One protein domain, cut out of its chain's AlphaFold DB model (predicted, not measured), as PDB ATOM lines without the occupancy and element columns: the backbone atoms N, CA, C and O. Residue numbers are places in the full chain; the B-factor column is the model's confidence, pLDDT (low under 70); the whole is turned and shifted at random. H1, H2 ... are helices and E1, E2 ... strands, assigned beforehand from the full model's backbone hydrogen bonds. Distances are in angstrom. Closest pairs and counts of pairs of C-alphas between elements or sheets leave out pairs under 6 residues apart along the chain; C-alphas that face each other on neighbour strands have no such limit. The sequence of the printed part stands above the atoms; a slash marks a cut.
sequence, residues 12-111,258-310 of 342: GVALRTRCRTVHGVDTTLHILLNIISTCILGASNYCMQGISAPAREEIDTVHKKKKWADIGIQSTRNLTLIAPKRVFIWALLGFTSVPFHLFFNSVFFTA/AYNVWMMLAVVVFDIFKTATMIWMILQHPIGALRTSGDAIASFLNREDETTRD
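Overview. This is residues 12 to 111 and 258 to 310 of the 342 residues of an uncharacterized protein of Mytilinidion resinicola (UniProt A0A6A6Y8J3). A small three-stranded sheet, E1, E3 and E2, makes one end of a long rod, and the long helix H1 starts over one face of that sheet and runs along most of the rod. H4 and then H5 run back toward the sheet, H6 runs out again beside them, and H2 and H7 make a loose head at the far end. The printed part has 153 residues, with seven named helices and three named strands in the order E1 H1 H2 H3 H4 H5 E2 E3 H6 H7; the sheet, in the order E1 - E3 - E2, is antiparallel, and the class is mostly helix. The whole is loose, with a radius of gyration of the C-alphas of 21.3 A and spans of 73 by 26 by 25 A.

Along the chain. In the sheet, E1 is residues 12 to 18, E3 residues 258 to 260 and E2 residues 108 to 111; C-alpha 12 is at (-50.674, -46.768, 30.210). H1, residues 19 to 52, is 47.7 A long and ends with C-alpha 52 at (-23.074, -16.432, 26.680). H6, residues 261 to 283, is 32.8 A long, and H4, residues 84 to 95, is 16.2 A long. H5 is residues 97 to 102, H3 residues 77 to 80 and H2 residues 56 to 64. H7, residues 293 to 302, is 14.1 A long and ends at (-10.051, -4.732, 12.842).

Arrangement. The sheet is only just strongly twisted, its C-alphas up to 4.0 A off the best plane. N 12 and O 259 of E1 and E3, and N 109 and O 258 of E2 and E3, are each 2.9 A apart, within hydrogen-bond range. H1 is on the sheet at a height of 10.0 A, along the strands, at 20 degrees to E2 on the local plane. H1, H4 and H6 form an up and down bundle, helices each running against the one before. Residues 44 to 52 of H1 touch H4 at a shallow tilt of 15 degrees, the closest C-alphas, of Met 48 and Trp 90, 5.5 A apart. H6, the hub, touches H1 at Cys 47 and Met 278, C-alphas 6.7 A apart, H4 at Leu 93 and Lys 274, 6.1 A, and H5 at Phe 100 and Val 267, 6.2 A. H3 is close to but not clearly touching H1 and H4, and H2 likewise with H7, about perpendicular at 78 degrees. Every O i to N i+4 pair is within hydrogen-bond range in H1, H2, H4, H6 and H7, but 1 of 2 in H5; H3 is too short for such a pair.

Size, cuts and confidence. The C-alphas farthest apart, of Arg 18 and Asp 310, are 73.6 A apart. Residues 112 to 257 are not printed, and C-alphas 111 and 258 across this cut are 6.7 A apart. The link from H2 to H3, residues 65 to 76, is long. The mean pLDDT of the printed part is 87.7, and residues 285 to 287 are under 70.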
ATOM      1  N   GLY A  12     -50.090 -46.034  31.335       80.88
ATOM      2  CA  GLY A  12     -50.674 -46.768  30.210       80.88
ATOM      3  C   GLY A  12     -49.832 -47.989  29.845       80.88
ATOM      4  O   GLY A  12     -48.652 -48.052  30.180       80.88
ATOM      5  N   VAL A  13     -50.432 -48.973  29.171       84.06
ATOM      6  CA  VAL A  13     -49.724 -50.163  28.665       84.06
ATOM      7  C   VAL A  13     -49.476 -49.982  27.171       84.06
ATOM      8  O   VAL A  13     -50.427 -49.842  26.409       84.06
ATOM      9  N   ALA A  14     -48.210 -49.982  26.754       85.00
ATOM     10  CA  ALA A  14     -47.803 -49.812  25.359       85.00
ATOM     11  C   ALA A  14     -47.790 -51.140  24.582       85.00
ATOM     12  O   ALA A  14     -48.178 -51.191  23.419       85.00
ATOM     13  N   LEU A  15     -47.333 -52.222  25.219       85.81
ATOM     14  CA  LEU A  15     -47.180 -53.536  24.593       85.81
ATOM     15  C   LEU A  15     -47.308 -54.633  25.649       85.81
ATOM     16  O   LEU A  15     -46.749 -54.513  26.736       85.81
ATOM     17  N   ARG A  16     -47.968 -55.742  25.308       85.12
ATOM     18  CA  ARG A  16     -48.034 -56.950  26.141       85.12
ATOM     19  C   ARG A  16     -47.655 -58.170  25.310       85.12
ATOM     20  O   ARG A  16     -48.366 -58.533  24.380       85.12
ATOM     21  N   THR A  17     -46.515 -58.780  25.621       84.12
ATOM     22  CA  THR A  17     -45.981 -59.939  24.884       84.12
ATOM     23  C   THR A  17     -44.952 -60.691  25.740       84.12
ATOM     24  O   THR A  17     -44.862 -60.472  26.945       84.12
ATOM     25  N   ARG A  18     -44.179 -61.604  25.144       85.12
ATOM     26  CA  ARG A  18     -43.093 -62.333  25.815       85.12
ATOM     27  C   ARG A  18     -42.061 -61.363  26.404       85.12
ATOM     28  O   ARG A  18     -41.631 -60.440  25.712       85.12
ATOM     29  N   CYS A  19     -41.594 -61.616  27.626       82.00
ATOM     30  CA  CYS A  19     -40.645 -60.752  28.332       82.00
ATOM     31  C   CYS A  19     -39.357 -60.515  27.542       82.00
ATOM     32  O   CYS A  19     -38.894 -59.385  27.482       82.00
ATOM     33  N   ARG A  20     -38.829 -61.522  26.830       85.38
ATOM     34  CA  ARG A  20     -37.655 -61.337  25.955       85.38
ATOM     35  C   ARG A  20     -37.872 -60.252  24.894       85.38
ATOM     36  O   ARG A  20     -36.972 -59.463  24.631       85.38
ATOM     37  N   THR A  21     -39.058 -60.216  24.288       88.62
ATOM     38  CA  THR A  21     -39.412 -59.192  23.299       88.62
ATOM     39  C   THR A  21     -39.632 -57.843  23.974       88.62
ATOM     40  O   THR A  21     -39.131 -56.846  23.472       88.62
ATOM     41  N   VAL A  22     -40.316 -57.811  25.124       89.19
ATOM     42  CA  VAL A  22     -40.522 -56.576  25.899       89.19
ATOM     43  C   VAL A  22     -39.191 -55.948  26.308       89.19
ATOM     44  O   VAL A  22     -38.975 -54.786  26.000       89.19
ATOM     45  N   HIS A  23     -38.268 -56.713  26.896       88.25
ATOM     46  CA  HIS A  23     -36.937 -56.228  27.271       88.25
ATOM     47  C   HIS A  23     -36.114 -55.767  26.066       88.25
ATOM     48  O   HIS A  23     -35.393 -54.777  26.162       88.25
ATOM     49  N   GLY A  24     -36.227 -56.458  24.926       91.81
ATOM     50  CA  GLY A  24     -35.590 -56.028  23.682       91.81
ATOM     51  C   GLY A  24     -36.101 -54.661  23.225       91.81
ATOM     52  O   GLY A  24     -35.304 -53.758  22.995       91.81
ATOM     53  N   VAL A  25     -37.427 -54.496  23.160       91.69
ATOM     54  CA  VAL A  25     -38.072 -53.228  22.778       91.69
ATOM     55  C   VAL A  25     -37.740 -52.117  23.771       91.69
ATOM     56  O   VAL A  25     -37.371 -51.030  23.345       91.69
ATOM     57  N   ASP A  26     -37.824 -52.392  25.072       89.44
ATOM     58  CA  ASP A  26     -37.488 -51.454  26.145       89.44
ATOM     59  C   ASP A  26     -36.040 -50.962  26.020       89.44
ATOM     60  O   ASP A  26     -35.784 -49.760  26.000       89.44
ATOM     61  N   THR A  27     -35.095 -51.883  25.812       90.06
ATOM     62  CA  THR A  27     -33.675 -51.553  25.616       90.06
ATOM     63  C   THR A  27     -33.464 -50.715  24.356       90.06
ATOM     64  O   THR A  27     -32.786 -49.690  24.401       90.06
ATOM     65  N   THR A  28     -34.048 -51.117  23.219       91.44
ATOM     66  CA  THR A  28     -33.943 -50.354  21.965       91.44
ATOM     67  C   THR A  28     -34.516 -48.951  22.121       91.44
ATOM     68  O   THR A  28     -33.904 -47.984  21.668       91.44
ATOM     69  N   LEU A  29     -35.660 -48.830  22.788       89.44
ATOM     70  CA  LEU A  29     -36.304 -47.554  23.035       89.44
ATOM     71  C   LEU A  29     -35.409 -46.650  23.892       89.44
ATOM     72  O   LEU A  29     -35.163 -45.519  23.487       89.44
ATOM     73  N   HIS A  30     -34.830 -47.156  24.984       87.38
ATOM     74  CA  HIS A  30     -33.884 -46.397  25.809       87.38
ATOM     75  C   HIS A  30     -32.637 -45.952  25.029       87.38
ATOM     76  O   HIS A  30     -32.179 -44.823  25.196       87.38
ATOM     77  N   ILE A  31     -32.099 -46.794  24.140       89.62
ATOM     78  CA  ILE A  31     -30.949 -46.432  23.296       89.62
ATOM     79  C   ILE A  31     -31.307 -45.284  22.345       89.62
ATOM     80  O   ILE A  31     -30.600 -44.277  22.310       89.62
ATOM     81  N   LEU A  32     -32.400 -45.416  21.585       88.75
ATOM     82  CA  LEU A  32     -32.831 -44.399  20.618       88.75
ATOM     83  C   LEU A  32     -33.116 -43.067  21.300       88.75
ATOM     84  O   LEU A  32     -32.659 -42.015  20.855       88.75
ATOM     85  N   LEU A  33     -33.841 -43.138  22.411       85.25
ATOM     86  CA  LEU A  33     -34.124 -42.000  23.254       85.25
ATOM     87  C   LEU A  33     -32.811 -41.329  23.698       85.25
ATOM     88  O   LEU A  33     -32.641 -40.128  23.478       85.25
ATOM     89  N   ASN A  34     -31.851 -42.065  24.265       85.31
ATOM     90  CA  ASN A  34     -30.587 -41.494  24.751       85.31
ATOM     91  C   ASN A  34     -29.750 -40.825  23.650       85.31
ATOM     92  O   ASN A  34     -29.139 -39.781  23.899       85.31
ATOM     93  N   ILE A  35     -29.753 -41.382  22.433       89.44
ATOM     94  CA  ILE A  35     -29.115 -40.764  21.261       89.44
ATOM     95  C   ILE A  35     -29.756 -39.402  20.974       89.44
ATOM     96  O   ILE A  35     -29.052 -38.393  20.918       89.44
ATOM     97  N   ILE A  36     -31.087 -39.354  20.861       87.00
ATOM     98  CA  ILE A  36     -31.833 -38.113  20.600       87.00
ATOM     99  C   ILE A  36     -31.567 -37.080  21.704       87.00
ATOM    100  O   ILE A  36     -31.254 -35.926  21.410       87.00
ATOM    101  N   SER A  37     -31.617 -37.503  22.970       84.88
ATOM    102  CA  SER A  37     -31.361 -36.642  24.129       84.88
ATOM    103  C   SER A  37     -29.953 -36.043  24.098       84.88
ATOM    104  O   SER A  37     -29.784 -34.838  24.288       84.88
ATOM    105  N   THR A  38     -28.942 -36.844  23.760       88.19
ATOM    106  CA  THR A  38     -27.553 -36.377  23.665       88.19
ATOM    107  C   THR A  38     -27.373 -35.376  22.523       88.19
ATOM    108  O   THR A  38     -26.711 -34.355  22.709       88.19
ATOM    109  N   CYS A  39     -28.004 -35.602  21.366       89.94
ATOM    110  CA  CYS A  39     -27.989 -34.645  20.259       89.94
ATOM    111  C   CYS A  39     -28.636 -33.304  20.647       89.94
ATOM    112  O   CYS A  39     -28.040 -32.248  20.425       89.94
ATOM    113  N   ILE A  40     -29.822 -33.333  21.265       88.62
ATOM    114  CA  ILE A  40     -30.541 -32.127  21.710       88.62
ATOM    115  C   ILE A  40     -29.751 -31.392  22.798       88.62
ATOM    116  O   ILE A  40     -29.675 -30.162  22.792       88.62
ATOM    117  N   LEU A  41     -29.132 -32.122  23.727       89.19
ATOM    118  CA  LEU A  41     -28.284 -31.538  24.761       89.19
ATOM    119  C   LEU A  41     -27.031 -30.891  24.161       89.19
ATOM    120  O   LEU A  41     -26.704 -29.766  24.531       89.19
ATOM    121  N   GLY A  42     -26.376 -31.546  23.201       91.06
ATOM    122  CA  GLY A  42     -25.233 -30.987  22.478       91.06
ATOM    123  C   GLY A  42     -25.588 -29.695  21.738       91.06
ATOM    124  O   GLY A  42     -24.910 -28.680  21.906       91.06
ATOM    125  N   ALA A  43     -26.698 -29.695  20.996       91.19
ATOM    126  CA  ALA A  43     -27.209 -28.502  20.317       91.19
ATOM    127  C   ALA A  43     -27.556 -27.376  21.306       91.19
ATOM    128  O   ALA A  43     -27.219 -26.212  21.083       91.19
ATOM    129  N   SER A  44     -28.171 -27.723  22.438       92.50
ATOM    130  CA  SER A  44     -28.505 -26.772  23.498       92.50
ATOM    131  C   SER A  44     -27.268 -26.180  24.159       92.50
ATOM    132  O   SER A  44     -27.245 -24.983  24.427       92.50
ATOM    133  N   ASN A  45     -26.235 -26.986  24.406       90.94
ATOM    134  CA  ASN A  45     -24.965 -26.516  24.953       90.94
ATOM    135  C   ASN A  45     -24.279 -25.553  23.985       90.94
ATOM    136  O   ASN A  45     -23.835 -24.484  24.396       90.94
ATOM    137  N   TYR A  46     -24.285 -25.869  22.689       90.50
ATOM    138  CA  TYR A  46     -23.772 -24.970  21.660       90.50
ATOM    139  C   TYR A  46     -24.544 -23.639  21.611       90.50
ATOM    140  O   TYR A  46     -23.942 -22.563  21.577       90.50
ATOM    141  N   CYS A  47     -25.878 -23.678  21.697       90.94
ATOM    142  CA  CYS A  47     -26.704 -22.469  21.787       90.94
ATOM    143  C   CYS A  47     -26.401 -21.660  23.060       90.94
ATOM    144  O   CYS A  47     -26.251 -20.438  22.995       90.94
ATOM    145  N   MET A  48     -26.259 -22.330  24.207       91.50
ATOM    146  CA  MET A  48     -25.888 -21.702  25.478       91.50
ATOM    147  C   MET A  48     -24.506 -21.042  25.414       91.50
ATOM    148  O   MET A  48     -24.345 -19.924  25.901       91.50
ATOM    149  N   GLN A  49     -23.523 -21.679  24.775       90.94
ATOM    150  CA  GLN A  49     -22.217 -21.071  24.523       90.94
ATOM    151  C   GLN A  49     -22.369 -19.808  23.668       90.94
ATOM    152  O   GLN A  49     -21.900 -18.740  24.062       90.94
ATOM    153  N   GLY A  50     -23.099 -19.901  22.554       89.12
ATOM    154  CA  GLY A  50     -23.293 -18.791  21.622       89.12
ATOM    155  C   GLY A  50     -24.029 -17.584  22.212       89.12
ATOM    156  O   GLY A  50     -23.742 -16.461  21.807       89.12
ATOM    157  N   ILE A  51     -24.951 -17.785  23.160       89.69
ATOM    158  CA  ILE A  51     -25.662 -16.682  23.827       89.69
ATOM    159  C   ILE A  51     -24.888 -16.097  25.016       89.69
ATOM    160  O   ILE A  51     -25.087 -14.931  25.352       89.69
ATOM    161  N   SER A  52     -24.002 -16.888  25.632       91.25
ATOM    162  CA  SER A  52     -23.074 -16.432  26.680       91.25
ATOM    163  C   SER A  52     -21.847 -15.696  26.129       91.25
ATOM    164  O   SER A  52     -21.094 -15.091  26.894       91.25
ATOM    165  N   ALA A  53     -21.634 -15.755  24.811       91.69
ATOM    166  CA  ALA A  53     -20.544 -15.071  24.136       91.69
ATOM    167  C   ALA A  53     -20.739 -13.541  24.207       91.69
ATOM    168  O   ALA A  53     -21.795 -13.044  23.795       91.69
ATOM    169  N   PRO A  54     -19.745 -12.790  24.710       91.94
ATOM    170  CA  PRO A  54     -19.831 -11.342  24.808       91.94
ATOM    171  C   PRO A  54     -19.649 -10.686  23.433       91.94
ATOM    172  O   PRO A  54     -18.937 -11.191  22.560       91.94
ATOM    173  N   ALA A  55     -20.288  -9.540  23.236       91.56
ATOM    174  CA  ALA A  55     -20.065  -8.671  22.091       91.56
ATOM    175  C   ALA A  55     -18.823  -7.794  22.292       91.56
ATOM    176  O   ALA A  55     -18.422  -7.512  23.422       91.56
ATOM    177  N   ARG A  56     -18.233  -7.304  21.196       91.12
ATOM    178  CA  ARG A  56     -17.009  -6.483  21.253       91.12
ATOM    179  C   ARG A  56     -17.144  -5.259  22.174       91.12
ATOM    180  O   ARG A  56     -16.232  -4.971  22.939       91.12
ATOM    181  N   GLU A  57     -18.296  -4.593  22.151       90.62
ATOM    182  CA  GLU A  57     -18.613  -3.428  22.996       90.62
ATOM    183  C   GLU A  57     -18.764  -3.779  24.487       90.62
ATOM    184  O   GLU A  57     -18.373  -3.003  25.366       90.62
ATOM    185  N   GLU A  58     -19.313  -4.962  24.783       91.81
ATOM    186  CA  GLU A  58     -19.420  -5.481  26.151       91.81
ATOM    187  C   GLU A  58     -18.011  -5.731  26.711       91.81
ATOM    188  O   GLU A  58     -17.722  -5.354  27.848       91.81
ATOM    189  N   ILE A  59     -17.102  -6.267  25.887       92.50
ATOM    190  CA  ILE A  59     -15.696  -6.483  26.255       92.50
ATOM    191  C   ILE A  59     -14.971  -5.158  26.500       92.50
ATOM    192  O   ILE A  59     -14.350  -5.010  27.549       92.50
ATOM    193  N   ASP A  60     -15.109  -4.172  25.608       92.38
ATOM    194  CA  ASP A  60     -14.495  -2.844  25.787       92.38
ATOM    195  C   ASP A  60     -14.916  -2.200  27.117       92.38
ATOM    196  O   ASP A  60     -14.116  -1.602  27.838       92.38
ATOM    197  N   THR A  61     -16.191  -2.346  27.483       92.12
ATOM    198  CA  THR A  61     -16.729  -1.826  28.749       92.12
ATOM    199  C   THR A  61     -16.122  -2.530  29.965       92.12
ATOM    200  O   THR A  61     -15.927  -1.916  31.018       92.12
ATOM    201  N   VAL A  62     -15.838  -3.824  29.838       92.00
ATOM    202  CA  VAL A  62     -15.261  -4.660  30.896       92.00
ATOM    203  C   VAL A  62     -13.769  -4.380  31.055       92.00
ATOM    204  O   VAL A  62     -13.312  -4.197  32.186       92.00
ATOM    205  N   HIS A  63     -13.039  -4.226  29.953       92.00
ATOM    206  CA  HIS A  63     -11.619  -3.895  29.985       92.00
ATOM    207  C   HIS A  63     -11.362  -2.476  30.516       92.00
ATOM    208  O   HIS A  63     -10.486  -2.291  31.359       92.00
ATOM    209  N   LYS A  64     -12.218  -1.488  30.194       91.44
ATOM    210  CA  LYS A  64     -12.191  -0.152  30.839       91.44
ATOM    211  C   LYS A  64     -12.340  -0.206  32.361       91.44
ATOM    212  O   LYS A  64     -11.861   0.675  33.069       91.44
ATOM    213  N   LYS A  65     -13.005  -1.242  32.880       91.00
ATOM    214  CA  LYS A  65     -13.156  -1.508  34.319       91.00
ATOM    215  C   LYS A  65     -12.041  -2.396  34.878       91.00
ATOM    216  O   LYS A  65     -12.193  -2.885  35.998       91.00
ATOM    217  N   LYS A  66     -10.950  -2.612  34.131       88.50
ATOM    218  CA  LYS A  66      -9.793  -3.419  34.543       88.50
ATOM    219  C   LYS A  66     -10.169  -4.874  34.877       88.50
ATOM    220  O   LYS A  66      -9.685  -5.462  35.843       88.50
ATOM    221  N   LYS A  67     -11.088  -5.451  34.095       88.88
ATOM    222  CA  LYS A  67     -11.578  -6.837  34.211       88.88
ATOM    223  C   LYS A  67     -11.459  -7.542  32.861       88.88
ATOM    224  O   LYS A  67     -11.526  -6.875  31.843       88.88
ATOM    225  N   TRP A  68     -11.339  -8.875  32.842       88.31
ATOM    226  CA  TRP A  68     -11.315  -9.688  31.606       88.31
ATOM    227  C   TRP A  68     -12.665 -10.362  31.354       88.31
ATOM    228  O   TRP A  68     -13.394 -10.650  32.306       88.31
ATOM    229  N   ALA A  69     -12.947 -10.707  30.099       90.62
ATOM    230  CA  ALA A  69     -14.065 -11.556  29.686       90.62
ATOM    231  C   ALA A  69     -13.547 -12.854  29.045       90.62
ATOM    232  O   ALA A  69     -12.455 -12.872  28.481       90.62
ATOM    233  N   ASP A  70     -14.317 -13.939  29.137       91.06
ATOM    234  CA  ASP A  70     -13.944 -15.210  28.506       91.06
ATOM    235  C   ASP A  70     -14.501 -15.259  27.075       91.06
ATOM    236  O   ASP A  70     -15.640 -14.861  26.841       91.06
ATOM    237  N   ILE A  71     -13.734 -15.749  26.101       91.00
ATOM    238  CA  ILE A  71     -14.172 -15.831  24.698       91.00
ATOM    239  C   ILE A  71     -13.949 -17.253  24.184       91.00
ATOM    240  O   ILE A  71     -12.985 -17.910  24.571       91.00
ATOM    241  N   GLY A  72     -14.837 -17.751  23.321       85.56
ATOM    242  CA  GLY A  72     -14.679 -19.079  22.717       85.56
ATOM    243  C   GLY A  72     -15.085 -20.255  23.608       85.56
ATOM    244  O   GLY A  72     -15.016 -21.397  23.167       85.56
ATOM    245  N   ILE A  73     -15.540 -20.006  24.839       87.69
ATOM    246  CA  ILE A  73     -15.944 -21.034  25.810       87.69
ATOM    247  C   ILE A  73     -17.302 -20.699  26.432       87.69
ATOM    248  O   ILE A  73     -17.709 -19.539  26.469       87.69
ATOM    249  N   GLN A  74     -18.006 -21.710  26.942       87.00
ATOM    250  CA  GLN A  74     -19.222 -21.488  27.722       87.00
ATOM    251  C   GLN A  74     -18.838 -20.984  29.120       87.00
ATOM    252  O   GLN A  74     -18.426 -21.766  29.974       87.00
ATOM    253  N   SER A  75     -18.968 -19.677  29.354       88.00
ATOM    254  CA  SER A  75     -18.607 -19.044  30.628       88.00
ATOM    255  C   SER A  75     -19.841 -18.544  31.372       88.00
ATOM    256  O   SER A  75     -20.561 -17.659  30.911       88.00
ATOM    257  N   THR A  76     -20.066 -19.081  32.570       88.38
ATOM    258  CA  THR A  76     -21.105 -18.590  33.487       88.38
ATOM    259  C   THR A  76     -20.756 -17.220  34.063       88.38
ATOM    260  O   THR A  76     -21.647 -16.444  34.396       88.38
ATOM    261  N   ARG A  77     -19.464 -16.870  34.117       88.69
ATOM    262  CA  ARG A  77     -18.991 -15.547  34.538       88.69
ATOM    263  C   ARG A  77     -19.457 -14.463  33.570       88.69
ATOM    264  O   ARG A  77     -19.920 -13.410  34.011       88.69
ATOM    265  N   ASN A  78     -19.430 -14.757  32.270       90.94
ATOM    266  CA  ASN A  78     -19.915 -13.848  31.233       90.94
ATOM    267  C   ASN A  78     -21.413 -13.543  31.339       90.94
ATOM    268  O   ASN A  78     -21.850 -12.513  30.834       90.94
ATOM    269  N   LEU A  79     -22.206 -14.365  32.039       90.56
ATOM    270  CA  LEU A  79     -23.626 -14.071  32.264       90.56
ATOM    271  C   LEU A  79     -23.831 -12.767  33.048       90.56
ATOM    272  O   LEU A  79     -24.862 -12.123  32.900       90.56
ATOM    273  N   THR A  80     -22.843 -12.346  33.842       89.50
ATOM    274  CA  THR A  80     -22.869 -11.052  34.546       89.50
ATOM    275  C   THR A  80     -22.509  -9.860  33.655       89.50
ATOM    276  O   THR A  80     -22.690  -8.715  34.068       89.50
ATOM    277  N   LEU A  81     -21.988 -10.117  32.451       87.44
ATOM    278  CA  LEU A  81     -21.511  -9.104  31.504       87.44
ATOM    279  C   LEU A  81     -22.549  -8.780  30.422       87.44
ATOM    280  O   LEU A  81     -22.553  -7.672  29.895       87.44
ATOM    281  N   ILE A  82     -23.410  -9.746  30.097       87.94
ATOM    282  CA  ILE A  82     -24.374  -9.666  28.996       87.94
ATOM    283  C   ILE A  82     -25.751  -9.156  29.444       87.94
ATOM    284  O   ILE A  82     -26.109  -9.175  30.622       87.94
ATOM    285  N   ALA A  83     -26.577  -8.761  28.474       88.88
ATOM    286  CA  ALA A  83     -27.948  -8.319  28.726       88.88
ATOM    287  C   ALA A  83     -28.814  -9.378  29.460       88.88
ATOM    288  O   ALA A  83     -28.783 -10.561  29.102       88.88
ATOM    289  N   PRO A  84     -29.705  -8.973  30.390       90.00
ATOM    290  CA  PRO A  84     -30.502  -9.898  31.210       90.00
ATOM    291  C   PRO A  84     -31.430 -10.806  30.390       90.00
ATOM    292  O   PRO A  84     -31.693 -11.941  30.777       90.00
ATOM    293  N   LYS A  85     -31.879 -10.352  29.210       90.62
ATOM    294  CA  LYS A  85     -32.656 -11.185  28.278       90.62
ATOM    295  C   LYS A  85     -31.872 -12.425  27.827       90.62
ATOM    296  O   LYS A  85     -32.442 -13.509  27.757       90.62
ATOM    297  N   ARG A  86     -30.568 -12.280  27.557       90.44
ATOM    298  CA  ARG A  86     -29.684 -13.389  27.160       90.44
ATOM    299  C   ARG A  86     -29.483 -14.375  28.309       90.44
ATOM    300  O   ARG A  86     -29.529 -15.580  28.086       90.44
ATOM    301  N   VAL A  87     -29.351 -13.863  29.535       92.94
ATOM    302  CA  VAL A  87     -29.260 -14.682  30.755       92.94
ATOM    303  C   VAL A  87     -30.534 -15.497  30.970       92.94
ATOM    304  O   VAL A  87     -30.450 -16.687  31.256       92.94
ATOM    305  N   PHE A  88     -31.710 -14.893  30.777       92.94
ATOM    306  CA  PHE A  88     -32.984 -15.605  30.891       92.94
ATOM    307  C   PHE A  88     -33.085 -16.768  29.895       92.94
ATOM    308  O   PHE A  88     -33.428 -17.880  30.284       92.94
ATOM    309  N   ILE A  89     -32.730 -16.538  28.628       92.25
ATOM    310  CA  ILE A  89     -32.739 -17.588  27.598       92.25
ATOM    311  C   ILE A  89     -31.722 -18.690  27.928       92.25
ATOM    312  O   ILE A  89     -32.039 -19.873  27.818       92.25
ATOM    313  N   TRP A  90     -30.521 -18.322  28.383       93.69
ATOM    314  CA  TRP A  90     -29.510 -19.279  28.837       93.69
ATOM    315  C   TRP A  90     -30.031 -20.151  29.989       93.69
ATOM    316  O   TRP A  90     -29.922 -21.376  29.941       93.69
ATOM    317  N   ALA A  91     -30.669 -19.537  30.991       93.06
ATOM    318  CA  ALA A  91     -31.243 -20.244  32.131       93.06
ATOM    319  C   ALA A  91     -32.409 -21.153  31.718       93.06
ATOM    320  O   ALA A  91     -32.512 -22.274  32.213       93.06
ATOM    321  N   LEU A  92     -33.252 -20.713  30.778       91.94
ATOM    322  CA  LEU A  92     -34.352 -21.509  30.233       91.94
ATOM    323  C   LEU A  92     -33.838 -22.773  29.520       91.94
ATOM    324  O   LEU A  92     -34.349 -23.869  29.762       91.94
ATOM    325  N   LEU A  93     -32.794 -22.651  28.694       91.75
ATOM    326  CA  LEU A  93     -32.142 -23.794  28.036       91.75
ATOM    327  C   LEU A  93     -31.487 -24.753  29.046       91.75
ATOM    328  O   LEU A  93     -31.575 -25.976  28.901       91.75
ATOM    329  N   GLY A  94     -30.869 -24.215  30.101       90.69
ATOM    330  CA  GLY A  94     -30.300 -25.015  31.186       90.69
ATOM    331  C   GLY A  94     -31.372 -25.782  31.966       90.69
ATOM    332  O   GLY A  94     -31.283 -26.998  32.122       90.69
ATOM    333  N   PHE A  95     -32.431 -25.093  32.395       89.56
ATOM    334  CA  PHE A  95     -33.511 -25.680  33.188       89.56
ATOM    335  C   PHE A  95     -34.276 -26.762  32.420       89.56
ATOM    336  O   PHE A  95     -34.509 -27.849  32.946       89.56
ATOM    337  N   THR A  96     -34.598 -26.509  31.149       89.62
ATOM    338  CA  THR A  96     -35.276 -27.481  30.272       89.62
ATOM    339  C   THR A  96     -34.450 -28.750  30.029       89.62
ATOM    340  O   THR A  96     -35.003 -29.747  29.582       89.62
ATOM    341  N   SER A  97     -33.152 -28.772  30.363       87.56
ATOM    342  CA  SER A  97     -32.291 -29.960  30.242       87.56
ATOM    343  C   SER A  97     -32.390 -30.926  31.433       87.56
ATOM    344  O   SER A  97     -32.069 -32.102  31.285       87.56
ATOM    345  N   VAL A  98     -32.869 -30.482  32.601       80.38
ATOM    346  CA  VAL A  98     -32.982 -31.333  33.804       80.38
ATOM    347  C   VAL A  98     -34.051 -32.431  33.655       80.38
ATOM    348  O   VAL A  98     -33.733 -33.597  33.913       80.38
ATOM    349  N   PRO A  99     -35.283 -32.132  33.190       75.50
ATOM    350  CA  PRO A  99     -36.323 -33.146  32.993       75.50
ATOM    351  C   PRO A  99     -35.902 -34.265  32.033       75.50
ATOM    352  O   PRO A  99     -36.263 -35.423  32.238       75.50
ATOM    353  N   PHE A 100     -35.092 -33.929  31.025       73.00
ATOM    354  CA  PHE A 100     -34.539 -34.885  30.065       73.00
ATOM    355  C   PHE A 100     -33.604 -35.913  30.691       73.00
ATOM    356  O   PHE A 100     -33.607 -37.062  30.276       73.00
ATOM    357  N   HIS A 101     -32.793 -35.536  31.676       72.31
ATOM    358  CA  HIS A 101     -31.925 -36.504  32.346       72.31
ATOM    359  C   HIS A 101     -32.679 -37.317  33.396       72.31
ATOM    360  O   HIS A 101     -32.399 -38.501  33.577       72.31
ATOM    361  N   LEU A 102     -33.636 -36.686  34.081       76.12
ATOM    362  CA  LEU A 102     -34.307 -37.284  35.229       76.12
ATOM    363  C   LEU A 102     -35.428 -38.251  34.835       76.12
ATOM    364  O   LEU A 102     -35.489 -39.359  35.356       76.12
ATOM    365  N   PHE A 103     -36.328 -37.846  33.937       78.19
ATOM    366  CA  PHE A 103     -37.564 -38.601  33.687       78.19
ATOM    367  C   PHE A 103     -37.449 -39.606  32.552       78.19
ATOM    368  O   PHE A 103     -38.224 -40.551  32.465       78.19
ATOM    369  N   PHE A 104     -36.467 -39.426  31.686       74.12
ATOM    370  CA  PHE A 104     -36.383 -40.129  30.419       74.12
ATOM    371  C   PHE A 104     -36.052 -41.619  30.562       74.12
ATOM    372  O   PHE A 104     -36.630 -42.435  29.852       74.12
ATOM    373  N   ASN A 105     -35.243 -41.978  31.567       71.88
ATOM    374  CA  ASN A 105     -34.955 -43.373  31.939       71.88
ATOM    375  C   ASN A 105     -36.103 -44.061  32.697       71.88
ATOM    376  O   ASN A 105     -35.984 -45.215  33.092       71.88
ATOM    377  N   SER A 106     -37.180 -43.339  33.001       81.12
ATOM    378  CA  SER A 106     -38.279 -43.851  33.827       81.12
ATOM    379  C   SER A 106     -39.648 -43.642  33.189       81.12
ATOM    380  O   SER A 106     -40.660 -44.017  33.780       81.12
ATOM    381  N   VAL A 107     -39.704 -43.054  31.986       86.19
ATOM    382  CA  VAL A 107     -40.957 -42.901  31.238       86.19
ATOM    383  C   VAL A 107     -41.505 -44.266  30.862       86.19
ATOM    384  O   VAL A 107     -42.706 -44.469  31.007       86.19
ATOM    385  N   PHE A 108     -40.642 -45.182  30.424       87.00
ATOM    386  CA  PHE A 108     -40.995 -46.556  30.093       87.00
ATOM    387  C   PHE A 108     -40.460 -47.496  31.161       87.00
ATOM    388  O   PHE A 108     -39.341 -47.341  31.640       87.00
ATOM    389  N   PHE A 109     -41.284 -48.458  31.551       85.81
ATOM    390  CA  PHE A 109     -40.902 -49.456  32.530       85.81
ATOM    391  C   PHE A 109     -41.547 -50.794  32.199       85.81
ATOM    392  O   PHE A 109     -42.701 -50.884  31.767       85.81
ATOM    393  N   THR A 110     -40.788 -51.860  32.424       83.50
ATOM    394  CA  THR A 110     -41.297 -53.220  32.293       83.50
ATOM    395  C   THR A 110     -41.989 -53.614  33.592       83.50
ATOM    396  O   THR A 110     -41.389 -53.573  34.662       83.50
ATOM    397  N   ALA A 111     -43.249 -54.025  33.499       76.50
ATOM    398  CA  ALA A 111     -43.967 -54.645  34.603       76.50
ATOM    399  C   ALA A 111     -44.189 -56.129  34.293       76.50
ATOM    400  O   ALA A 111     -44.677 -56.496  33.216       76.50
ATOM    401  N   ALA A 258     -45.069 -50.715  30.130       88.19
ATOM    402  CA  ALA A 258     -45.925 -49.627  30.560       88.19
ATOM    403  C   ALA A 258     -45.177 -48.297  30.461       88.19
ATOM    404  O   ALA A 258     -43.949 -48.259  30.386       88.19
ATOM    405  N   TYR A 259     -45.935 -47.206  30.430       87.38
ATOM    406  CA  TYR A 259     -45.388 -45.861  30.426       87.38
ATOM    407  C   TYR A 259     -46.161 -44.932  31.354       87.38
ATOM    408  O   TYR A 259     -47.360 -45.121  31.576       87.38
ATOM    409  N   ASN A 260     -45.480 -43.919  31.888       87.50
ATOM    410  CA  ASN A 260     -46.100 -42.865  32.684       87.50
ATOM    411  C   ASN A 260     -46.432 -41.653  31.800       87.50
ATOM    412  O   ASN A 260     -45.546 -41.006  31.241       87.50
ATOM    413  N   VAL A 261     -47.723 -41.335  31.696       86.56
ATOM    414  CA  VAL A 261     -48.251 -40.269  30.835       86.56
ATOM    415  C   VAL A 261     -47.759 -38.895  31.285       86.56
ATOM    416  O   VAL A 261     -47.413 -38.070  30.444       86.56
ATOM    417  N   TRP A 262     -47.692 -38.645  32.593       87.19
ATOM    418  CA  TRP A 262     -47.280 -37.350  33.138       87.19
ATOM    419  C   TRP A 262     -45.803 -37.076  32.892       87.19
ATOM    420  O   TRP A 262     -45.444 -35.977  32.472       87.19
ATOM    421  N   MET A 263     -44.959 -38.090  33.085       88.12
ATOM    422  CA  MET A 263     -43.531 -37.985  32.785       88.12
ATOM    423  C   MET A 263     -43.297 -37.778  31.288       88.12
ATOM    424  O   MET A 263     -42.525 -36.903  30.899       88.12
ATOM    425  N   MET A 264     -44.015 -38.523  30.442       86.12
ATOM    426  CA  MET A 264     -43.946 -38.359  28.990       86.12
ATOM    427  C   MET A 264     -44.378 -36.952  28.556       86.12
ATOM    428  O   MET A 264     -43.678 -36.309  27.779       86.12
ATOM    429  N   LEU A 265     -45.500 -36.453  29.085       87.06
ATOM    430  CA  LEU A 265     -46.003 -35.116  28.777       87.06
ATOM    431  C   LEU A 265     -45.005 -34.035  29.198       87.06
ATOM    432  O   LEU A 265     -44.738 -33.126  28.418       87.06
ATOM    433  N   ALA A 266     -44.431 -34.150  30.398       86.62
ATOM    434  CA  ALA A 266     -43.420 -33.218  30.873       86.62
ATOM    435  C   ALA A 266     -42.232 -33.163  29.901       86.62
ATOM    436  O   ALA A 266     -41.891 -32.082  29.425       86.62
ATOM    437  N   VAL A 267     -41.654 -34.316  29.542       87.56
ATOM    438  CA  VAL A 267     -40.528 -34.393  28.594       87.56
ATOM    439  C   VAL A 267     -40.881 -33.737  27.257       87.56
ATOM    440  O   VAL A 267     -40.119 -32.901  26.782       87.56
ATOM    441  N   VAL A 268     -42.045 -34.054  26.682       87.69
ATOM    442  CA  VAL A 268     -42.486 -33.489  25.394       87.69
ATOM    443  C   VAL A 268     -42.638 -31.969  25.466       87.69
ATOM    444  O   VAL A 268     -42.178 -31.259  24.577       87.69
ATOM    445  N   VAL A 269     -43.255 -31.443  26.526       89.94
ATOM    446  CA  VAL A 269     -43.452 -29.995  26.688       89.94
ATOM    447  C   VAL A 269     -42.111 -29.273  26.821       89.94
ATOM    448  O   VAL A 269     -41.876 -28.287  26.120       89.94
ATOM    449  N   PHE A 270     -41.213 -29.765  27.680       90.50
ATOM    450  CA  PHE A 270     -39.886 -29.168  27.844       90.50
ATOM    451  C   PHE A 270     -39.059 -29.245  26.555       90.50
ATOM    452  O   PHE A 270     -38.362 -28.279  26.244       90.50
ATOM    453  N   ASP A 271     -39.178 -30.328  25.780       87.69
ATOM    454  CA  ASP A 271     -38.513 -30.455  24.482       87.69
ATOM    455  C   ASP A 271     -38.997 -29.421  23.472       87.69
ATOM    456  O   ASP A 271     -38.186 -28.737  22.851       87.69
ATOM    457  N   ILE A 272     -40.316 -29.254  23.342       90.19
ATOM    458  CA  ILE A 272     -40.912 -28.288  22.412       90.19
ATOM    459  C   ILE A 272     -40.451 -26.872  22.754       90.19
ATOM    460  O   ILE A 272     -40.016 -26.132  21.873       90.19
ATOM    461  N   PHE A 273     -40.492 -26.486  24.033       90.56
ATOM    462  CA  PHE A 273     -40.010 -25.166  24.448       90.56
ATOM    463  C   PHE A 273     -38.519 -24.981  24.157       90.56
ATOM    464  O   PHE A 273     -38.101 -23.916  23.692       90.56
ATOM    465  N   LYS A 274     -37.713 -26.016  24.398       92.12
ATOM    466  CA  LYS A 274     -36.269 -25.991  24.170       92.12
ATOM    467  C   LYS A 274     -35.931 -25.880  22.684       92.12
ATOM    468  O   LYS A 274     -35.187 -24.982  22.294       92.12
ATOM    469  N   THR A 275     -36.515 -26.731  21.845       91.12
ATOM    470  CA  THR A 275     -36.335 -26.698  20.385       91.12
ATOM    471  C   THR A 275     -36.850 -25.402  19.773       91.12
ATOM    472  O   THR A 275     -36.127 -24.792  18.989       91.12
ATOM    473  N   ALA A 276     -38.019 -24.903  20.184       92.06
ATOM    474  CA  ALA A 276     -38.528 -23.609  19.729       92.06
ATOM    475  C   ALA A 276     -37.579 -22.454  20.088       92.06
ATOM    476  O   ALA A 276     -37.309 -21.594  19.250       92.06
ATOM    477  N   THR A 277     -37.022 -22.460  21.303       91.38
ATOM    478  CA  THR A 277     -36.045 -21.450  21.740       91.38
ATOM    479  C   THR A 277     -34.766 -21.516  20.905       91.38
ATOM    480  O   THR A 277     -34.281 -20.481  20.449       91.38
ATOM    481  N   MET A 278     -34.240 -22.717  20.642       92.25
ATOM    482  CA  MET A 278     -33.058 -22.895  19.789       92.25
ATOM    483  C   MET A 278     -33.313 -22.428  18.350       92.25
ATOM    484  O   MET A 278     -32.493 -21.701  17.793       92.25
ATOM    485  N   ILE A 279     -34.461 -22.778  17.759       91.62
ATOM    486  CA  ILE A 279     -34.843 -22.326  16.411       91.62
ATOM    487  C   ILE A 279     -34.939 -20.800  16.376       91.62
ATOM    488  O   ILE A 279     -34.351 -20.164  15.505       91.62
ATOM    489  N   TRP A 280     -35.621 -20.198  17.352       90.81
ATOM    490  CA  TRP A 280     -35.727 -18.745  17.452       90.81
ATOM    491  C   TRP A 280     -34.346 -18.078  17.552       90.81
ATOM    492  O   TRP A 280     -34.092 -17.095  16.859       90.81
ATOM    493  N   MET A 281     -33.415 -18.639  18.330       88.25
ATOM    494  CA  MET A 281     -32.045 -18.124  18.431       88.25
ATOM    495  C   MET A 281     -31.272 -18.191  17.111       88.25
ATOM    496  O   MET A 281     -30.500 -17.279  16.815       88.25
ATOM    497  N   ILE A 282     -31.459 -19.259  16.334       86.81
ATOM    498  CA  ILE A 282     -30.825 -19.410  15.019       86.81
ATOM    499  C   ILE A 282     -31.340 -18.327  14.066       86.81
ATOM    500  O   ILE A 282     -30.542 -17.682  13.392       86.81
ATOM    501  N   LEU A 283     -32.651 -18.072  14.067       87.44
ATOM    502  CA  LEU A 283     -33.283 -17.090  13.179       87.44
ATOM    503  C   LEU A 283     -32.907 -15.637  13.502       87.44
ATOM    504  O   LEU A 283     -32.872 -14.800  12.606       87.44
ATOM    505  N   GLN A 284     -32.624 -15.321  14.767       81.56
ATOM    506  CA  GLN A 284     -32.321 -13.951  15.197       81.56
ATOM    507  C   GLN A 284     -30.878 -13.498  14.909       81.56
ATOM    508  O   GLN A 284     -30.575 -12.350  15.210       81.56
ATOM    509  N   HIS A 285     -29.996 -14.364  14.375       65.56
ATOM    510  CA  HIS A 285     -28.586 -14.086  14.025       65.56
ATOM    511  C   HIS A 285     -27.915 -12.990  14.886       65.56
ATOM    512  O   HIS A 285     -27.880 -11.831  14.479       65.56
ATOM    513  N   PRO A 286     -27.351 -13.310  16.067       62.41
ATOM    514  CA  PRO A 286     -26.717 -12.313  16.926       62.41
ATOM    515  C   PRO A 286     -25.502 -11.677  16.239       62.41
ATOM    516  O   PRO A 286     -24.410 -12.246  16.228       62.41
ATOM    517  N   ILE A 287     -25.700 -10.496  15.656       61.53
ATOM    518  CA  ILE A 287     -24.639  -9.695  15.051       61.53
ATOM    519  C   ILE A 287     -23.707  -9.221  16.178       61.53
ATOM    520  O   ILE A 287     -24.164  -8.673  17.180       61.53
ATOM    521  N   GLY A 288     -22.401  -9.454  16.027       73.88
ATOM    522  CA  GLY A 288     -21.357  -8.873  16.883       73.88
ATOM    523  C   GLY A 288     -20.944  -9.667  18.130       73.88
ATOM    524  O   GLY A 288     -20.074  -9.197  18.860       73.88
ATOM    525  N   ALA A 289     -21.518 -10.848  18.386       85.12
ATOM    526  CA  ALA A 289     -21.060 -11.731  19.467       85.12
ATOM    527  C   ALA A 289     -19.780 -12.480  19.060       85.12
ATOM    528  O   ALA A 289     -19.756 -13.137  18.019       85.12
ATOM    529  N   LEU A 290     -18.738 -12.429  19.894       90.56
ATOM    530  CA  LEU A 290     -17.466 -13.109  19.634       90.56
ATOM    531  C   LEU A 290     -17.560 -14.557  20.123       90.56
ATOM    532  O   LEU A 290     -17.254 -14.870  21.275       90.56
ATOM    533  N   ARG A 291     -18.071 -15.448  19.270       88.19
ATOM    534  CA  ARG A 291     -18.385 -16.835  19.652       88.19
ATOM    535  C   ARG A 291     -17.161 -17.730  19.672       88.19
ATOM    536  O   ARG A 291     -17.111 -18.660  20.471       88.19
ATOM    537  N   THR A 292     -16.201 -17.463  18.797       90.88
ATOM    538  CA  THR A 292     -14.966 -18.232  18.654       90.88
ATOM    539  C   THR A 292     -13.741 -17.354  18.903       90.88
ATOM    540  O   THR A 292     -13.805 -16.126  18.833       90.88
ATOM    541  N   SER A 293     -12.594 -17.982  19.167       90.56
ATOM    542  CA  SER A 293     -11.310 -17.273  19.189       90.56
ATOM    543  C   SER A 293     -10.989 -16.629  17.836       90.56
ATOM    544  O   SER A 293     -10.380 -15.566  17.807       90.56
ATOM    545  N   GLY A 294     -11.443 -17.225  16.727       90.50
ATOM    546  CA  GLY A 294     -11.329 -16.645  15.388       90.50
ATOM    547  C   GLY A 294     -12.088 -15.324  15.254       90.50
ATOM    548  O   GLY A 294     -11.504 -14.336  14.813       90.50
ATOM    549  N   ASP A 295     -13.344 -15.279  15.718       90.94
ATOM    550  CA  ASP A 295     -14.143 -14.042  15.740       90.94
ATOM    551  C   ASP A 295     -13.456 -12.962  16.578       90.94
ATOM    552  O   ASP A 295     -13.426 -11.792  16.197       90.94
ATOM    553  N   ALA A 296     -12.869 -13.363  17.712       91.19
ATOM    554  CA  ALA A 296     -12.118 -12.461  18.570       91.19
ATOM    555  C   ALA A 296     -10.911 -11.874  17.837       91.19
ATOM    556  O   ALA A 296     -10.816 -10.657  17.716       91.19
ATOM    557  N   ILE A 297     -10.026 -12.719  17.301       90.94
ATOM    558  CA  ILE A 297      -8.822 -12.281  16.583       90.94
ATOM    559  C   ILE A 297      -9.201 -11.334  15.442       90.94
ATOM    560  O   ILE A 297      -8.661 -10.234  15.366       90.94
ATOM    561  N   ALA A 298     -10.172 -11.710  14.606       92.69
ATOM    562  CA  ALA A 298     -10.638 -10.864  13.512       92.69
ATOM    563  C   ALA A 298     -11.179  -9.515  14.019       92.69
ATOM    564  O   ALA A 298     -10.862  -8.464  13.460       92.69
ATOM    565  N   SER A 299     -11.951  -9.518  15.110       92.38
ATOM    566  CA  SER A 299     -12.506  -8.292  15.681       92.38
ATOM    567  C   SER A 299     -11.450  -7.387  16.323       92.38
ATOM    568  O   SER A 299     -11.598  -6.169  16.225       92.38
ATOM    569  N   PHE A 300     -10.432  -7.940  16.988       91.56
ATOM    570  CA  PHE A 300      -9.352  -7.172  17.623       91.56
ATOM    571  C   PHE A 300      -8.324  -6.661  16.609       91.56
ATOM    572  O   PHE A 300      -7.788  -5.577  16.804       91.56
ATOM    573  N   LEU A 301      -8.096  -7.384  15.505       91.19
ATOM    574  CA  LEU A 301      -7.282  -6.894  14.385       91.19
ATOM    575  C   LEU A 301      -7.968  -5.751  13.633       91.19
ATOM    576  O   LEU A 301      -7.304  -4.828  13.177       91.19
ATOM    577  N   ASN A 302      -9.296  -5.802  13.494       92.62
ATOM    578  CA  ASN A 302     -10.051  -4.732  12.842       92.62
ATOM    579  C   ASN A 302     -10.225  -3.497  13.744       92.62
ATOM    580  O   ASN A 302     -10.248  -2.369  13.258       92.62
ATOM    581  N   ARG A 303     -10.382  -3.703  15.059       92.38
ATOM    582  CA  ARG A 303     -10.476  -2.637  16.063       92.38
ATOM    583  C   ARG A 303      -9.640  -2.986  17.287       92.38
ATOM    584  O   ARG A 303     -10.110  -3.717  18.171       92.38
ATOM    585  N   GLU A 304      -8.444  -2.412  17.335       89.62
ATOM    586  CA  GLU A 304      -7.514  -2.552  18.454       89.62
ATOM    587  C   GLU A 304      -8.146  -2.074  19.769       89.62
ATOM    588  O   GLU A 304      -9.018  -1.203  19.792       89.62
ATOM    589  N   ASP A 305      -7.731  -2.686  20.876       89.44
ATOM    590  CA  ASP A 305      -8.167  -2.313  22.217       89.44
ATOM    591  C   ASP A 305      -7.044  -1.606  22.973       89.44
ATOM    592  O   ASP A 305      -6.099  -2.240  23.455       89.44
ATOM    593  N   GLU A 306      -7.190  -0.291  23.120       88.81
ATOM    594  CA  GLU A 306      -6.229   0.574  23.806       88.81
ATOM    595  C   GLU A 306      -5.960   0.144  25.254       88.81
ATOM    596  O   GLU A 306      -4.854   0.326  25.753       88.81
ATOM    597  N   THR A 307      -6.941  -0.464  25.931       88.56
ATOM    598  CA  THR A 307      -6.817  -0.863  27.345       88.56
ATOM    599  C   THR A 307      -5.985  -2.128  27.557       88.56
ATOM    600  O   THR A 307      -5.658  -2.467  28.694       88.56
ATOM    601  N   THR A 308      -5.645  -2.819  26.466       87.81
ATOM    602  CA  THR A 308      -4.812  -4.034  26.459       87.81
ATOM    603  C   THR A 308      -3.471  -3.829  25.756       87.81
ATOM    604  O   THR A 308      -2.744  -4.792  25.493       87.81
ATOM    605  N   ARG A 309      -3.126  -2.573  25.445       85.06
ATOM    606  CA  ARG A 309      -1.831  -2.225  24.863       85.06
ATOM    607  C   ARG A 309      -0.708  -2.690  25.796       85.06
ATOM    608  O   ARG A 309      -0.815  -2.563  27.009       85.06
ATOM    609  N   ASP A 310       0.339  -3.281  25.225       85.69
ATOM    610  CA  ASP A 310       1.488  -3.821  25.971       85.69
ATOM    611  C   ASP A 310       1.126  -4.939  26.981       85.69
ATOM    612  O   ASP A 310       1.841  -5.187  27.952       85.69
TER     613      ASP A 310